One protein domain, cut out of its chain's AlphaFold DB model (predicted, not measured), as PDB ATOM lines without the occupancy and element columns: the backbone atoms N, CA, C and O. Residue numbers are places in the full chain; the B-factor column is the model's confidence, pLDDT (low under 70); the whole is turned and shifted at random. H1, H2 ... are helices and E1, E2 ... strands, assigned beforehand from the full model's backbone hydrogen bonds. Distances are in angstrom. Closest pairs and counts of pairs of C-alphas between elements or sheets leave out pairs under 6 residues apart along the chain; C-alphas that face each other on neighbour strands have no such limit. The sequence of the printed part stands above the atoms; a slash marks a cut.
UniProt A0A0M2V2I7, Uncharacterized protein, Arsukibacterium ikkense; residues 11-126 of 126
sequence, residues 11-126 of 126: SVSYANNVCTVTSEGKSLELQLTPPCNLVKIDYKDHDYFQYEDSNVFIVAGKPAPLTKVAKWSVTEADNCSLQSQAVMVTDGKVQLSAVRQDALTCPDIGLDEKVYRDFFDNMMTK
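This is residues 11 to 126 of the 126 residues of an uncharacterized protein of Arsukibacterium ikkense (UniProt A0A0M2V2I7). Two twisted sheets lie face to face as a sandwich: a larger branched sheet, E4 to E8, with the small three-strand sheet E1 E2 E3 over it, and helix H2 packs on the large sheet on the side away from the small one. The short helix H1 lies in a loop region at one end, far from the middle. The 116 printed residues hold eight named strands and two named helices, in the order E1 E2 E3 E4 E5 H1 E6 E7 E8 H2, and the class is mixed. Both sheets are antiparallel, and the small one runs E1 E2 E3. The whole is compact, with a radius of gyration of the C-alphas of 13.6 A and spans of 41 by 33 by 29 A.

The branched sheet holds E4, residues 48 to 51, E5, residues 54 to 60, E6, residues 81 to 90, E7, residues 93 to 96, and E8, residues 100 to 105. E6 is the longest strand, 26.1 A from C-alpha 81 at (328.765, 362.830, 133.484) to C-alpha 90, and E5 measures 19.6 A. H2, residues 113 to 124, measures 16.7 A and ends with C-alpha 124 at (308.625, 350.536, 125.091). H1 is residues 66 to 69. The small sheet holds E1, residues 11 to 15, E2, residues 18 to 23, and E3, residues 26 to 30; C-alpha 11 is at (331.301, 346.997, 123.925).

E6 has three neighbours, with E5 on one side of it and E7 and E8 on the other side, beside residues 86 to 90 and 81 to 84. N 57 and O 87 of E5 and E6 are within hydrogen-bond range at 2.9 A, as are N 88 and O 95 of the hairpin E6 and E7 at 2.9 A, and N 84 and O 100 of E6 and E8 at 3.0 A. E4 and E5 form a hairpin, with N 49 and O 56 3.0 A apart. H2 is on this strongly twisted sheet; the closest C-alphas of E6 and H2, those of Ala 86 and Phe 119, are 6.5 A apart. H1 only grazes the sheet, with its residues 66 to 69. E1, E2 and E3 form a meander, each strand the antiparallel neighbour of the one before, with N 13 and O 20 2.9 A apart and N 21 and O 28 2.9 A apart. The two sheets form a sandwich, the facing parts 10.1 A centre to centre and the strands of the one at 27 degrees to those of the other. The closest C-alphas of E3 and E6, those of Leu 30 and Gln 85, are 7.4 A apart. Every O i to N i+4 pair of H2 is within hydrogen-bond range; H1 is too short for one.

The C-alphas of Thr 67 and Asp 91, the two farthest apart, are 41.4 A apart. The printed part has no cut. The links E3 to E4 and H1 to E6 are long; in the former, residues 37 to 38 pair antiparallel with residues 59 to 60 of E5. The pLDDT is under 70 at residues 42 to 44 and residue 126.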
ATOM      1  N   SER A  11     330.062 346.261 123.722       89.88
ATOM      2  CA  SER A  11     331.301 346.997 123.925       89.88
ATOM      3  C   SER A  11     331.076 348.457 123.574       89.88
ATOM      4  O   SER A  11     330.485 348.786 122.545       89.88
ATOM      5  N   VAL A  12     331.535 349.343 124.452       91.00
ATOM      6  CA  VAL A  12     331.555 350.782 124.203       91.00
ATOM      7  C   VAL A  12     332.973 351.149 123.805       91.00
ATOM      8  O   VAL A  12     333.936 350.804 124.484       91.00
ATOM      9  N   SER A  13     333.100 351.840 122.683       89.88
ATOM     10  CA  SER A  13     334.367 352.371 122.197       89.88
ATOM     11  C   SER A  13     334.185 353.831 121.826       89.88
ATOM     12  O   SER A  13     333.076 354.267 121.515       89.88
ATOM     13  N   TYR A  14     335.269 354.595 121.848       88.50
ATOM     14  CA  TYR A  14     335.271 355.940 121.302       88.50
ATOM     15  C   TYR A  14     336.454 356.089 120.348       88.50
ATOM     16  O   TYR A  14     337.591 355.756 120.679       88.50
ATOM     17  N   ALA A  15     336.181 356.563 119.140       85.56
ATOM     18  CA  ALA A  15     337.180 356.807 118.108       85.56
ATOM     19  C   ALA A  15     336.720 357.983 117.248       85.56
ATOM     20  O   ALA A  15     335.524 358.190 117.070       85.56
ATOM     21  N   ASN A  16     337.661 358.775 116.727       87.19
ATOM     22  CA  ASN A  16     337.357 359.929 115.869       87.19
ATOM     23  C   ASN A  16     336.324 360.902 116.471       87.19
ATOM     24  O   ASN A  16     335.519 361.479 115.749       87.19
ATOM     25  N   ASN A  17     336.356 361.085 117.796       89.56
ATOM     26  CA  ASN A  17     335.419 361.939 118.531       89.56
ATOM     27  C   ASN A  17     333.941 361.500 118.432       89.56
ATOM     28  O   ASN A  17     333.040 362.325 118.567       89.56
ATOM     29  N   VAL A  18     333.705 360.201 118.251       93.12
ATOM     30  CA  VAL A  18     332.382 359.571 118.254       93.12
ATOM     31  C   VAL A  18     332.397 358.393 119.222       93.12
ATOM     32  O   VAL A  18     333.377 357.645 119.279       93.12
ATOM     33  N   CYS A  19     331.326 358.238 119.995       95.75
ATOM     34  CA  CYS A  19     331.120 357.065 120.832       95.75
ATOM     35  C   CYS A  19     330.265 356.042 120.092       95.75
ATOM     36  O   CYS A  19     329.206 356.373 119.568       95.75
ATOM     37  N   THR A  20     330.697 354.789 120.097       95.62
ATOM     38  CA  THR A  20     330.037 353.700 119.386       95.62
ATOM     39  C   THR A  20     329.804 352.550 120.341       95.62
ATOM     40  O   THR A  20     330.735 352.101 121.016       95.62
ATOM     41  N   VAL A  21     328.575 352.043 120.363       94.19
ATOM     42  CA  VAL A  21     328.256 350.775 121.012       94.19
ATOM     43  C   VAL A  21     328.201 349.672 119.966       94.19
ATOM     44  O   VAL A  21     327.578 349.835 118.919       94.19
ATOM     45  N   THR A  22     328.864 348.554 120.239       91.62
ATOM     46  CA  THR A  22     328.846 347.370 119.381       91.62
ATOM     47  C   THR A  22     328.212 346.207 120.122       91.62
ATOM     48  O   THR A  22     328.581 345.924 121.258       91.62
ATOM     49  N   SER A  23     327.284 345.515 119.471       88.81
ATOM     50  CA  SER A  23     326.713 344.257 119.950       88.81
ATOM     51  C   SER A  23     326.491 343.327 118.763       88.81
ATOM     52  O   SER A  23     326.017 343.765 117.716       88.81
ATOM     53  N   GLU A  24     326.900 342.066 118.900       83.31
ATOM     54  CA  GLU A  24     326.724 341.019 117.878       83.31
ATOM     55  C   GLU A  24     327.152 341.439 116.452       83.31
ATOM     56  O   GLU A  24     326.513 341.117 115.452       83.31
ATOM     57  N   GLY A  25     328.246 342.202 116.346       79.56
ATOM     58  CA  GLY A  25     328.801 342.663 115.067       79.56
ATOM     59  C   GLY A  25     328.090 343.867 114.438       79.56
ATOM     60  O   GLY A  25     328.502 344.319 113.372       79.56
ATOM     61  N   LYS A  26     327.059 344.423 115.086       84.69
ATOM     62  CA  LYS A  26     326.435 345.694 114.702       84.69
ATOM     63  C   LYS A  26     326.933 346.814 115.597       84.69
ATOM     64  O   LYS A  26     326.992 346.653 116.814       84.69
ATOM     65  N   SER A  27     327.223 347.957 114.992       90.19
ATOM     66  CA  SER A  27     327.677 349.155 115.688       90.19
ATOM     67  C   SER A  27     326.666 350.281 115.509       90.19
ATOM     68  O   SER A  27     326.225 350.541 114.390       90.19
ATOM     69  N   LEU A  28     326.308 350.945 116.604       94.38
ATOM     70  CA  LEU A  28     325.460 352.132 116.609       94.38
ATOM     71  C   LEU A  28     326.201 353.301 117.251       94.38
ATOM     72  O   LEU A  28     326.881 353.145 118.267       94.38
ATOM     73  N   GLU A  29     326.039 354.475 116.653       96.19
ATOM     74  CA  GLU A  29     326.601 355.721 117.158       96.19
ATOM     75  C   GLU A  29     325.758 356.263 118.319       96.19
ATOM     76  O   GLU A  29     324.564 356.542 118.175       96.19
ATOM     77  N   LEU A  30     326.402 356.431 119.471       96.56
ATOM     78  CA  LEU A  30     325.829 357.079 120.641       96.56
ATOM     79  C   LEU A  30     325.840 358.592 120.443       96.56
ATOM     80  O   LEU A  30     326.829 359.178 120.011       96.56
ATOM     81  N   GLN A  31     324.760 359.242 120.857       96.44
ATOM     82  CA  GLN A  31     324.590 360.692 120.762       96.44
ATOM     83  C   GLN A  31     325.163 361.396 122.007       96.44
ATOM     84  O   GLN A  31     324.571 362.316 122.566       96.44
ATOM     85  N   LEU A  32     326.312 360.917 122.487       96.38
ATOM     86  CA  LEU A  32     326.979 361.381 123.700       96.38
ATOM     87  C   LEU A  32     328.270 362.116 123.352       96.38
ATOM     88  O   LEU A  32     328.983 361.742 122.423       96.38
ATOM     89  N   THR A  33     328.611 363.129 124.146       96.31
ATOM     90  CA  THR A  33     329.923 363.774 124.031       96.31
ATOM     91  C   THR A  33     331.009 362.801 124.515       96.31
ATOM     92  O   THR A  33     330.895 362.343 125.651       96.31
ATOM     93  N   PRO A  34     332.071 362.504 123.742       95.44
ATOM     94  CA  PRO A  34     333.155 361.622 124.187       95.44
ATOM     95  C   PRO A  34     334.086 362.251 125.244       95.44
ATOM     96  O   PRO A  34     334.207 363.482 125.305       95.44
ATOM     97  N   PRO A  35     334.835 361.436 126.016       94.88
ATOM     98  CA  PRO A  35     334.822 359.967 126.028       94.88
ATOM     99  C   PRO A  35     333.537 359.411 126.655       94.88
ATOM    100  O   PRO A  35     332.897 360.100 127.441       94.88
ATOM    101  N   CYS A  36     333.181 358.171 126.312       95.50
ATOM    102  CA  CYS A  36     332.009 357.498 126.868       95.50
ATOM    103  C   CYS A  36     332.400 356.228 127.609       95.50
ATOM    104  O   CYS A  36     333.257 355.481 127.139       95.50
ATOM    105  N   ASN A  37     331.740 355.982 128.736       94.50
ATOM    106  CA  ASN A  37     332.024 354.856 129.614       94.50
ATOM    107  C   ASN A  37     330.738 354.119 129.965       94.50
ATOM    108  O   ASN A  37     329.700 354.736 130.207       94.50
ATOM    109  N   LEU A  38     330.820 352.793 129.998       94.31
ATOM    110  CA  LEU A  38     329.720 351.957 130.452       94.31
ATOM    111  C   LEU A  38     329.519 352.150 131.960       94.31
ATOM    112  O   LEU A  38     330.491 352.210 132.712       94.31
ATOM    113  N   VAL A  39     328.265 352.284 132.384       94.19
ATOM    114  CA  VAL A  39     327.899 352.421 133.794       94.19
ATOM    115  C   VAL A  39     327.747 351.038 134.399       94.19
ATOM    116  O   VAL A  39     326.920 350.247 133.947       94.19
ATOM    117  N   LYS A  40     328.537 350.773 135.435       89.38
ATOM    118  CA  LYS A  40     328.498 349.530 136.195       89.38
ATOM    119  C   LYS A  40     327.243 349.469 137.044       89.38
ATOM    120  O   LYS A  40     326.749 350.484 137.536       89.38
ATOM    121  N   ILE A  41     326.752 348.259 137.254       86.50
ATOM    122  CA  ILE A  41     325.731 348.000 138.263       86.50
ATOM    123  C   ILE A  41     326.441 347.463 139.486       86.50
ATOM    124  O   ILE A  41     327.233 346.524 139.397       86.50
ATOM    125  N   ASP A  42     326.153 348.073 140.627       68.38
ATOM    126  CA  ASP A  42     326.762 347.666 141.879       68.38
ATOM    127  C   ASP A  42     326.392 346.198 142.179       68.38
ATOM    128  O   ASP A  42     325.231 345.791 142.053       68.38
ATOM    129  N   TYR A  43     327.392 345.397 142.557       57.69
ATOM    130  CA  TYR A  43     327.259 343.989 142.968       57.69
ATOM    131  C   TYR A  43     326.842 342.953 141.907       57.69
ATOM    132  O   TYR A  43     326.279 341.915 142.273       57.69
ATOM    133  N   LYS A  44     327.118 343.166 140.613       62.34
ATOM    134  CA  LYS A  44     326.839 342.147 139.584       62.34
ATOM    135  C   LYS A  44     328.028 341.880 138.670       62.34
ATOM    136  O   LYS A  44     328.796 342.777 138.351       62.34
ATOM    137  N   ASP A  45     328.116 340.644 138.181       72.75
ATOM    138  CA  ASP A  45     329.091 340.217 137.164       72.75
ATOM    139  C   ASP A  45     328.776 340.789 135.760       72.75
ATOM    140  O   ASP A  45     329.304 340.315 134.754       72.75
ATOM    141  N   HIS A  46     327.858 341.757 135.669       81.06
ATOM    142  CA  HIS A  46     327.375 342.340 134.426       81.06
ATOM    143  C   HIS A  46     326.910 343.794 134.602       81.06
ATOM    144  O   HIS A  46     326.434 344.194 135.663       81.06
ATOM    145  N   ASP A  47     326.948 344.555 133.507       88.44
ATOM    146  CA  ASP A  47     326.715 346.009 133.491       88.44
ATOM    147  C   ASP A  47     325.301 346.415 133.003       88.44
ATOM    148  O   ASP A  47     325.073 347.542 132.559       88.44
ATOM    149  N   TYR A  48     324.333 345.489 133.045       91.69
ATOM    150  CA  TYR A  48     322.933 345.715 132.635       91.69
ATOM    151  C   TYR A  48     321.880 345.220 133.632       91.69
ATOM    152  O   TYR A  48     322.119 344.300 134.411       91.69
ATOM    153  N   PHE A  49     320.683 345.803 133.578       92.12
ATOM    154  CA  PHE A  49     319.484 345.202 134.164       92.12
ATOM    155  C   PHE A  49     318.673 344.509 133.073       92.12
ATOM    156  O   PHE A  49     318.517 345.047 131.977       92.12
ATOM    157  N   GLN A  50     318.167 343.314 133.374       91.56
ATOM    158  CA  GLN A  50     317.283 342.577 132.480       91.56
ATOM    159  C   GLN A  50     315.821 342.847 132.848       91.56
ATOM    160  O   GLN A  50     315.427 342.679 134.007       91.56
ATOM    161  N   TYR A  51     315.023 343.222 131.853       91.50
ATOM    162  CA  TYR A  51     313.572 343.341 131.934       91.50
ATOM    163  C   TYR A  51     312.963 342.519 130.805       91.50
ATOM    164  O   TYR A  51     313.197 342.815 129.635       91.50
ATOM    165  N   GLU A  52     312.200 341.482 131.157       89.12
ATOM    166  CA  GLU A  52     311.671 340.524 130.179       89.12
ATOM    167  C   GLU A  52     312.822 339.950 129.320       89.12
ATOM    168  O   GLU A  52     313.823 339.469 129.862       89.12
ATOM    169  N   ASP A  53     312.717 340.061 127.996       89.56
ATOM    170  CA  ASP A  53     313.723 339.605 127.034       89.56
ATOM    171  C   ASP A  53     314.738 340.706 126.656       89.56
ATOM    172  O   ASP A  53     315.512 340.564 125.708       89.56
ATOM    173  N   SER A  54     314.738 341.830 127.385       91.56
ATOM    174  CA  SER A  54     315.546 343.013 127.082       91.56
ATOM    175  C   SER A  54     316.618 343.274 128.136       91.56
ATOM    176  O   SER A  54     316.335 343.384 129.327       91.56
ATOM    177  N   ASN A  55     317.854 343.468 127.686       93.38
ATOM    178  CA  ASN A  55     318.979 343.873 128.522       93.38
ATOM    179  C   ASN A  55     319.237 345.370 128.350       93.38
ATOM    180  O   ASN A  55     319.483 345.835 127.237       93.38
ATOM    181  N   VAL A  56     319.177 346.124 129.447       94.44
ATOM    182  CA  VAL A  56     319.314 347.584 129.459       94.44
ATOM    183  C   VAL A  56     320.633 347.977 130.100       94.44
ATOM    184  O   VAL A  56     320.853 347.778 131.295       94.44
ATOM    185  N   PHE A  57     321.490 348.585 129.293       95.38
ATOM    186  CA  PHE A  57     322.767 349.159 129.687       95.38
ATOM    187  C   PHE A  57     322.646 350.678 129.727       95.38
ATOM    188  O   PHE A  57     321.857 351.259 128.978       95.38
ATOM    189  N   ILE A  58     323.468 351.342 130.536       96.38
ATOM    190  CA  ILE A  58     323.577 352.803 130.530       96.38
ATOM    191  C   ILE A  58     325.012 353.182 130.199       96.38
ATOM    192  O   ILE A  58     325.956 352.648 130.774       96.38
ATOM    193  N   VAL A  59     325.177 354.125 129.279       96.75
ATOM    194  CA  VAL A  59     326.472 354.693 128.916       96.75
ATOM    195  C   VAL A  59     326.503 356.150 129.355       96.75
ATOM    196  O   VAL A  59     325.603 356.923 129.024       96.75
ATOM    197  N   ALA A  60     327.534 356.524 130.105       97.25
ATOM    198  CA  ALA A  60     327.834 357.901 130.469       97.25
ATOM    199  C   ALA A  60     328.661 358.567 129.363       97.25
ATOM    200  O   ALA A  60     329.532 357.929 128.770       97.25
ATOM    201  N   GLY A  61     328.405 359.845 129.100       97.06
ATOM    202  CA  GLY A  61     329.252 360.660 128.232       97.06
ATOM    203  C   GLY A  61     330.464 361.233 128.969       97.06
ATOM    204  O   GLY A  61     330.858 360.772 130.041       97.06
ATOM    205  N   LYS A  62     331.017 362.306 128.406       96.31
ATOM    206  CA  LYS A  62     332.173 363.032 128.934       96.31
ATOM    207  C   LYS A  62     331.974 363.410 130.409       96.31
ATOM    208  O   LYS A  62     330.904 363.940 130.739       96.31
ATOM    209  N   PRO A  63     332.997 363.238 131.269       96.88
ATOM    210  CA  PRO A  63     332.960 363.737 132.636       96.88
ATOM    211  C   PRO A  63     332.647 365.235 132.685       96.88
ATOM    212  O   PRO A  63     333.214 366.046 131.942       96.88
ATOM    213  N   ALA A  64     331.709 365.606 133.549       96.50
ATOM    214  CA  ALA A  64     331.341 366.990 133.762       96.50
ATOM    215  C   ALA A  64     332.398 367.691 134.636       96.50
ATOM    216  O   ALA A  64     332.957 367.073 135.541       96.50
ATOM    217  N   PRO A  65     332.662 368.995 134.421       94.75
ATOM    218  CA  PRO A  65     333.538 369.757 135.304       94.75
ATOM    219  C   PRO A  65     333.047 369.697 136.753       94.75
ATOM    220  O   PRO A  65     331.847 369.854 136.992       94.75
ATOM    221  N   LEU A  66     333.968 369.573 137.715       93.38
ATOM    222  CA  LEU A  66     333.633 369.470 139.140       93.38
ATOM    223  C   LEU A  66     332.722 370.614 139.613       93.38
ATOM    224  O   LEU A  66     331.787 370.395 140.371       93.38
ATOM    225  N   THR A  67     332.909 371.828 139.090       93.81
ATOM    226  CA  THR A  67     332.061 372.992 139.400       93.81
ATOM    227  C   THR A  67     330.586 372.802 139.036       93.81
ATOM    228  O   THR A  67     329.724 373.388 139.684       93.81
ATOM    229  N   LYS A  68     330.275 371.977 138.028       93.94
ATOM    230  CA  LYS A  68     328.897 371.636 137.646       93.94
ATOM    231  C   LYS A  68     328.311 370.511 138.489       93.94
ATOM    232  O   LYS A  68     327.090 370.430 138.604       93.94
ATOM    233  N   VAL A  69     329.162 369.658 139.062       92.81
ATOM    234  CA  VAL A  69     328.735 368.493 139.845       92.81
ATOM    235  C   VAL A  69     328.961 368.630 141.350       92.81
ATOM    236  O   VAL A  69     328.551 367.754 142.093       92.81
ATOM    237  N   ALA A  70     329.489 369.761 141.822       87.50
ATOM    238  CA  ALA A  70     329.833 370.003 143.227       87.50
ATOM    239  C   ALA A  70     328.661 369.872 144.219       87.50
ATOM    240  O   ALA A  70     328.881 369.719 145.417       87.50
ATOM    241  N   LYS A  71     327.410 369.948 143.742       90.44
ATOM    242  CA  LYS A  71     326.218 369.717 144.577       90.44
ATOM    243  C   LYS A  71     325.997 368.241 144.921       90.44
ATOM    244  O   LYS A  71     325.264 367.942 145.857       90.44
ATOM    245  N   TRP A  72     326.595 367.337 144.153       88.38
ATOM    246  CA  TRP A  72     326.660 365.919 144.458       88.38
ATOM    247  C   TRP A  72     328.039 365.663 145.062       88.38
ATOM    248  O   TRP A  72     329.028 366.187 144.559       88.38
ATOM    249  N   SER A  73     328.115 364.927 146.170       90.50
ATOM    250  CA  SER A  73     329.360 364.668 146.910       90.50
ATOM    251  C   SER A  73     330.299 363.707 146.162       90.50
ATOM    252  O   SER A  73     330.662 362.661 146.685       90.50
ATOM    253  N   VAL A  74     330.655 364.061 144.929       92.94
ATOM    254  CA  VAL A  74     331.525 363.328 144.013       92.94
ATOM    255  C   VAL A  74     332.819 364.097 143.788       92.94
ATOM    256  O   VAL A  74     332.913 365.309 143.996       92.94
ATOM    257  N   THR A  75     333.826 363.373 143.343       93.62
ATOM    258  CA  THR A  75     335.163 363.844 143.022       93.62
ATOM    259  C   THR A  75     335.394 363.795 141.515       93.62
ATOM    260  O   THR A  75     334.639 363.184 140.761       93.62
ATOM    261  N   GLU A  76     336.466 364.434 141.047       91.00
ATOM    262  CA  GLU A  76     336.868 364.343 139.639       91.00
ATOM    263  C   GLU A  76     337.211 362.901 139.228       91.00
ATOM    264  O   GLU A  76     336.917 362.492 138.107       91.00
ATOM    265  N   ALA A  77     337.757 362.107 140.155       92.44
ATOM    266  CA  ALA A  77     338.119 360.710 139.919       92.44
ATOM    267  C   ALA A  77     336.903 359.806 139.654       92.44
ATOM    268  O   ALA A  77     337.047 358.786 138.983       92.44
ATOM    269  N   ASP A  78     335.712 360.201 140.110       93.56
ATOM    270  CA  ASP A  78     334.475 359.445 139.887       93.56
ATOM    271  C   ASP A  78     333.975 359.542 138.434       93.56
ATOM    272  O   ASP A  78     333.043 358.838 138.044       93.56
ATOM    273  N   ASN A  79     334.586 360.415 137.616       94.94
ATOM    274  CA  ASN A  79     334.321 360.567 136.181       94.94
ATOM    275  C   ASN A  79     332.832 360.748 135.828       94.94
ATOM    276  O   ASN A  79     332.378 360.357 134.750       94.94
ATOM    277  N   CYS A  80     332.059 361.355 136.731       95.62
ATOM    278  CA  CYS A  80     330.621 361.513 136.559       95.62
ATOM    279  C   CYS A  80     330.280 362.452 135.400       95.62
ATOM    280  O   CYS A  80     330.826 363.549 135.272       95.62
ATOM    281  N   SER A  81     329.318 362.045 134.581       96.88
ATOM    282  CA  SER A  81     328.765 362.830 133.484       96.88
ATOM    283  C   SER A  81     327.405 363.420 133.847       96.88
ATOM    284  O   SER A  81     326.717 362.944 134.748       96.88
ATOM    285  N   LEU A  82     327.012 364.451 133.102       96.88
ATOM    286  CA  LEU A  82     325.635 364.957 133.050       96.88
ATOM    287  C   LEU A  82     324.911 364.512 131.771       96.88
ATOM    288  O   LEU A  82     323.806 364.971 131.493       96.88
ATOM    289  N   GLN A  83     325.549 363.656 130.971       97.44
ATOM    290  CA  GLN A  83     324.969 363.042 129.788       97.44
ATOM    291  C   GLN A  83     324.977 361.531 129.952       97.44
ATOM    292  O   GLN A  83     326.003 360.937 130.283       97.44
ATOM    293  N   SER A  84     323.845 360.901 129.666       97.25
ATOM    294  CA  SER A  84     323.773 359.447 129.592       97.25
ATOM    295  C   SER A  84     322.768 358.991 128.553       97.25
ATOM    296  O   SER A  84     321.771 359.669 128.306       97.25
ATOM    297  N   GLN A  85     323.014 357.830 127.968       97.38
ATOM    298  CA  GLN A  85     322.125 357.205 127.001       97.38
ATOM    299  C   GLN A  85     322.004 355.724 127.340       97.38
ATOM    300  O   GLN A  85     323.006 355.083 127.663       97.38
ATOM    301  N   ALA A  86     320.787 355.192 127.288       96.69
ATOM    302  CA  ALA A  86     320.562 353.772 127.468       96.69
ATOM    303  C   ALA A  86     320.699 353.031 126.139       96.69
ATOM    304  O   ALA A  86     320.318 353.532 125.076       96.69
ATOM    305  N   VAL A  87     321.236 351.822 126.232       96.19
ATOM    306  CA  VAL A  87     321.334 350.857 125.143       96.19
ATOM    307  C   VAL A  87     320.484 349.664 125.544       96.19
ATOM    308  O   VAL A  87     320.754 349.033 126.562       96.19
ATOM    309  N   MET A  88     319.454 349.367 124.762       94.38
ATOM    310  CA  MET A  88     318.601 348.202 124.965       94.38
ATOM    311  C   MET A  88     318.944 347.133 123.940       94.38
ATOM    312  O   MET A  88     318.997 347.419 122.744       94.38
ATOM    313  N   VAL A  89     319.174 345.912 124.409       92.62
ATOM    314  CA  VAL A  89     319.420 344.743 123.568       92.62
ATOM    315  C   VAL A  89     318.292 343.741 123.782       92.62
ATOM    316  O   VAL A  89     318.169 343.194 124.874       92.62
ATOM    317  N   THR A  90     317.502 343.492 122.741       90.62
ATOM    318  CA  THR A  90     316.366 342.551 122.750       90.62
ATOM    319  C   THR A  90     316.490 341.645 121.533       90.62
ATOM    320  O   THR A  90     316.532 342.149 120.409       90.62
ATOM    321  N   ASP A  91     316.595 340.329 121.726       86.12
ATOM    322  CA  ASP A  91     316.771 339.349 120.638       86.12
ATOM    323  C   ASP A  91     317.869 339.738 119.619       86.12
ATOM    324  O   ASP A  91     317.659 339.721 118.402       86.12
ATOM    325  N   GLY A  92     319.028 340.197 120.111       80.75
ATOM    326  CA  GLY A  92     320.160 340.635 119.276       80.75
ATOM    327  C   GLY A  92     319.939 341.958 118.520       80.75
ATOM    328  O   GLY A  92     320.784 342.402 117.734       80.75
ATOM    329  N   LYS A  93     318.801 342.632 118.721       86.88
ATOM    330  CA  LYS A  93     318.545 343.978 118.197       86.88
ATOM    331  C   LYS A  93     318.960 345.012 119.227       86.88
ATOM    332  O   LYS A  93     318.534 344.951 120.374       86.88
ATOM    333  N   VAL A  94     319.740 345.992 118.782       91.56
ATOM    334  CA  VAL A  94     320.176 347.117 119.611       91.56
ATOM    335  C   VAL A  94     319.297 348.327 119.329       91.56
ATOM    336  O   VAL A  94     319.078 348.684 118.170       91.56
ATOM    337  N   GLN A  95     318.821 348.968 120.389       93.19
ATOM    338  CA  GLN A  95     318.085 350.223 120.349       93.19
ATOM    339  C   GLN A  95     318.743 351.230 121.289       93.19
ATOM    340  O   GLN A  95     319.289 350.860 122.329       93.19
ATOM    341  N   LEU A  96     318.700 352.507 120.915       95.62
ATOM    342  CA  LEU A  96     319.245 353.598 121.715       95.62
ATOM    343  C   LEU A  96     318.107 354.462 122.243       95.62
ATOM    344  O   LEU A  96     317.226 354.869 121.484       95.62
ATOM    345  N   SER A  97     318.155 354.804 123.529       96.38
ATOM    346  CA  SER A  97     317.244 355.801 124.081       96.38
ATOM    347  C   SER A  97     317.566 357.196 123.540       96.38
ATOM    348  O   SER A  97     318.630 357.449 122.973       96.38
ATOM    349  N   ALA A  98     316.687 358.163 123.807       95.75
ATOM    350  CA  ALA A  98     317.100 359.563 123.754       95.75
ATOM    351  C   ALA A  98     318.207 359.834 124.792       95.75
ATOM    352  O   ALA A  98     318.308 359.134 125.805       95.75
ATOM    353  N   VAL A  99     319.020 360.861 124.549       96.50
ATOM    354  CA  VAL A  99     320.046 361.296 125.504       96.50
ATOM    355  C   VAL A  99     319.372 361.973 126.688       96.50
ATOM    356  O   VAL A  99     318.604 362.920 126.520       96.50
ATOM    357  N   ARG A 100     319.698 361.515 127.891       96.12
ATOM    358  CA  ARG A 100     319.345 362.186 129.139       96.12
ATOM    359  C   ARG A 100     320.409 363.232 129.457       96.12
ATOM    360  O   ARG A 100     321.598 362.917 129.432       96.12
ATOM    361  N   GLN A 101     319.969 364.454 129.741       96.12
ATOM    362  CA  GLN A 101     320.809 365.595 130.113       96.12
ATOM    363  C   GLN A 101     320.589 365.950 131.591       96.12
ATOM    364  O   GLN A 101     319.553 365.610 132.162       96.12
ATOM    365  N   ASP A 102     321.559 366.641 132.190       92.69
ATOM    366  CA  ASP A 102     321.509 367.253 133.530       92.69
ATOM    367  C   ASP A 102     321.271 366.295 134.716       92.69
ATOM    368  O   ASP A 102     321.096 366.733 135.857       92.69
ATOM    369  N   ALA A 103     321.336 364.985 134.471       91.88
ATOM    370  CA  ALA A 103     321.297 363.942 135.488       91.88
ATOM    371  C   ALA A 103     322.709 363.403 135.739       91.88
ATOM    372  O   ALA A 103     323.415 363.063 134.792       91.88
ATOM    373  N   LEU A 104     323.114 363.332 137.010       94.56
ATOM    374  CA  LEU A 104     324.421 362.802 137.389       94.56
ATOM    375  C   LEU A 104     324.475 361.294 137.130       94.56
ATOM    376  O   LEU A 104     323.720 360.538 137.737       94.56
ATOM    377  N   THR A 105     325.411 360.880 136.282       95.38
ATOM    378  CA  THR A 105     325.659 359.479 135.944       95.38
ATOM    379  C   THR A 105     327.143 359.182 136.093       95.38
ATOM    380  O   THR A 105     327.965 359.737 135.366       95.38
ATOM    381  N   CYS A 106     327.492 358.305 137.029       94.06
ATOM    382  CA  CYS A 106     328.874 357.997 137.385       94.06
ATOM    383  C   CYS A 106     329.202 356.553 136.977       94.06
ATOM    384  O   CYS A 106     328.565 355.639 137.504       94.06
ATOM    385  N   PRO A 107     330.165 356.324 136.064       92.50
ATOM    386  CA  PRO A 107     330.441 354.994 135.521       92.50
ATOM    387  C   PRO A 107     330.716 353.922 136.579       92.50
ATOM    388  O   PRO A 107     330.186 352.823 136.476       92.50
ATOM    389  N   ASP A 108     331.498 354.252 137.608       90.19
ATOM    390  CA  ASP A 108     331.944 353.283 138.617       90.19
ATOM    391  C   ASP A 108     331.100 353.272 139.900       90.19
ATOM    392  O   ASP A 108     331.221 352.342 140.690       90.19
ATOM    393  N   ILE A 109     330.240 354.277 140.109       89.50
ATOM    394  CA  ILE A 109     329.308 354.326 141.254       89.50
ATOM    395  C   ILE A 109     327.973 353.655 140.892       89.50
ATOM    396  O   ILE A 109     327.275 353.140 141.760       89.50
ATOM    397  N   GLY A 110     327.614 353.649 139.607       85.81
ATOM    398  CA  GLY A 110     326.356 353.088 139.132       85.81
ATOM    399  C   GLY A 110     325.154 354.013 139.323       85.81
ATOM    400  O   GLY A 110     325.278 355.207 139.612       85.81
ATOM    401  N   LEU A 111     323.963 353.458 139.098       87.31
ATOM    402  CA  LEU A 111     322.674 354.145 139.201       87.31
ATOM    403  C   LEU A 111     321.633 353.238 139.873       87.31
ATOM    404  O   LEU A 111     321.726 352.014 139.803       87.31
ATOM    405  N   ASP A 112     320.611 353.846 140.485       88.19
ATOM    406  CA  ASP A 112     319.455 353.120 141.034       88.19
ATOM    407  C   ASP A 112     318.716 352.371 139.908       88.19
ATOM    408  O   ASP A 112     318.516 352.916 138.819       88.19
ATOM    409  N   GLU A 113     318.270 351.137 140.169       89.25
ATOM    410  CA  GLU A 113     317.516 350.311 139.213       89.25
ATOM    411  C   GLU A 113     316.305 351.053 138.620       89.25
ATOM    412  O   GLU A 113     315.973 350.870 137.450       89.25
ATOM    413  N   LYS A 114     315.661 351.946 139.382       91.38
ATOM    414  CA  LYS A 114     314.549 352.773 138.888       91.38
ATOM    415  C   LYS A 114     314.943 353.617 137.680       91.38
ATOM    416  O   LYS A 114     314.091 353.880 136.842       91.38
ATOM    417  N   VAL A 115     316.208 354.026 137.570       91.50
ATOM    418  CA  VAL A 115     316.712 354.765 136.405       91.50
ATOM    419  C   VAL A 115     316.748 353.868 135.170       91.50
ATOM    420  O   VAL A 115     316.323 354.293 134.097       91.50
ATOM    421  N   TYR A 116     317.201 352.622 135.315       93.38
ATOM    422  CA  TYR A 116     317.195 351.638 134.229       93.38
ATOM    423  C   TYR A 116     315.767 351.302 133.793       93.38
ATOM    424  O   TYR A 116     315.479 351.274 132.596       93.38
ATOM    425  N   ARG A 117     314.862 351.111 134.756       93.50
ATOM    426  CA  ARG A 117     313.444 350.842 134.498       93.50
ATOM    427  C   ARG A 117     312.759 352.002 133.784       93.50
ATOM    428  O   ARG A 117     312.078 351.786 132.794       93.50
ATOM    429  N   ASP A 118     313.013 353.230 134.220       93.75
ATOM    430  CA  ASP A 118     312.502 354.426 133.550       93.75
ATOM    431  C   ASP A 118     313.011 354.527 132.100       93.75
ATOM    432  O   ASP A 118     312.250 354.868 131.198       93.75
ATOM    433  N   PHE A 119     314.272 354.175 131.823       93.50
ATOM    434  CA  PHE A 119     314.735 354.067 130.436       93.50
ATOM    435  C   PHE A 119     313.960 353.011 129.646       93.50
ATOM    436  O   PHE A 119     313.545 353.299 128.524       93.50
ATOM    437  N   PHE A 120     313.769 351.820 130.216       93.38
ATOM    438  CA  PHE A 120     313.027 350.731 129.584       93.38
ATOM    439  C   PHE A 120     311.594 351.150 129.231       93.38
ATOM    440  O   PHE A 120     311.218 351.120 128.060       93.38
ATOM    441  N   ASP A 121     310.834 351.646 130.205       93.25
ATOM    442  CA  ASP A 121     309.431 352.035 130.027       93.25
ATOM    443  C   ASP A 121     309.271 353.124 128.945       93.25
ATOM    444  O   ASP A 121     308.377 353.064 128.095       93.25
ATOM    445  N   ASN A 122     310.185 354.100 128.911       90.69
ATOM    446  CA  ASN A 122     310.202 355.161 127.896       90.69
ATOM    447  C   ASN A 122     310.614 354.680 126.491       90.69
ATOM    448  O   ASN A 122     310.345 355.371 125.505       90.69
ATOM    449  N   MET A 123     311.310 353.546 126.377       89.56
ATOM    450  CA  MET A 123     311.644 352.935 125.085       89.56
ATOM    451  C   MET A 123     310.512 352.046 124.567       89.56
ATOM    452  O   MET A 123     310.304 351.995 123.361       89.56
ATOM    453  N   MET A 124     309.750 351.408 125.457       85.56
ATOM    454  CA  MET A 124     308.625 350.536 125.091       85.56
ATOM    455  C   MET A 124     307.351 351.299 124.692       85.56
ATOM    456  O   MET A 124     306.436 350.722 124.111       85.56
ATOM    457  N   THR A 125     307.270 352.590 125.013       77.75
ATOM    458  CA  THR A 125     306.100 353.449 124.753       77.75
ATOM    459  C   THR A 125     306.197 354.274 123.463       77.75
ATOM    460  O   THR A 125     305.277 355.039 123.169       77.75
ATOM    461  N   LYS A 126     307.284 354.134 122.695       54.22
ATOM    462  CA  LYS A 126     307.519 354.830 121.419       54.22
ATOM    463  C   LYS A 126     307.299 353.916 120.224       54.22
ATOM    464  O   LYS A 126     306.823 354.449 119.198       54.22
TER     465      LYS A 126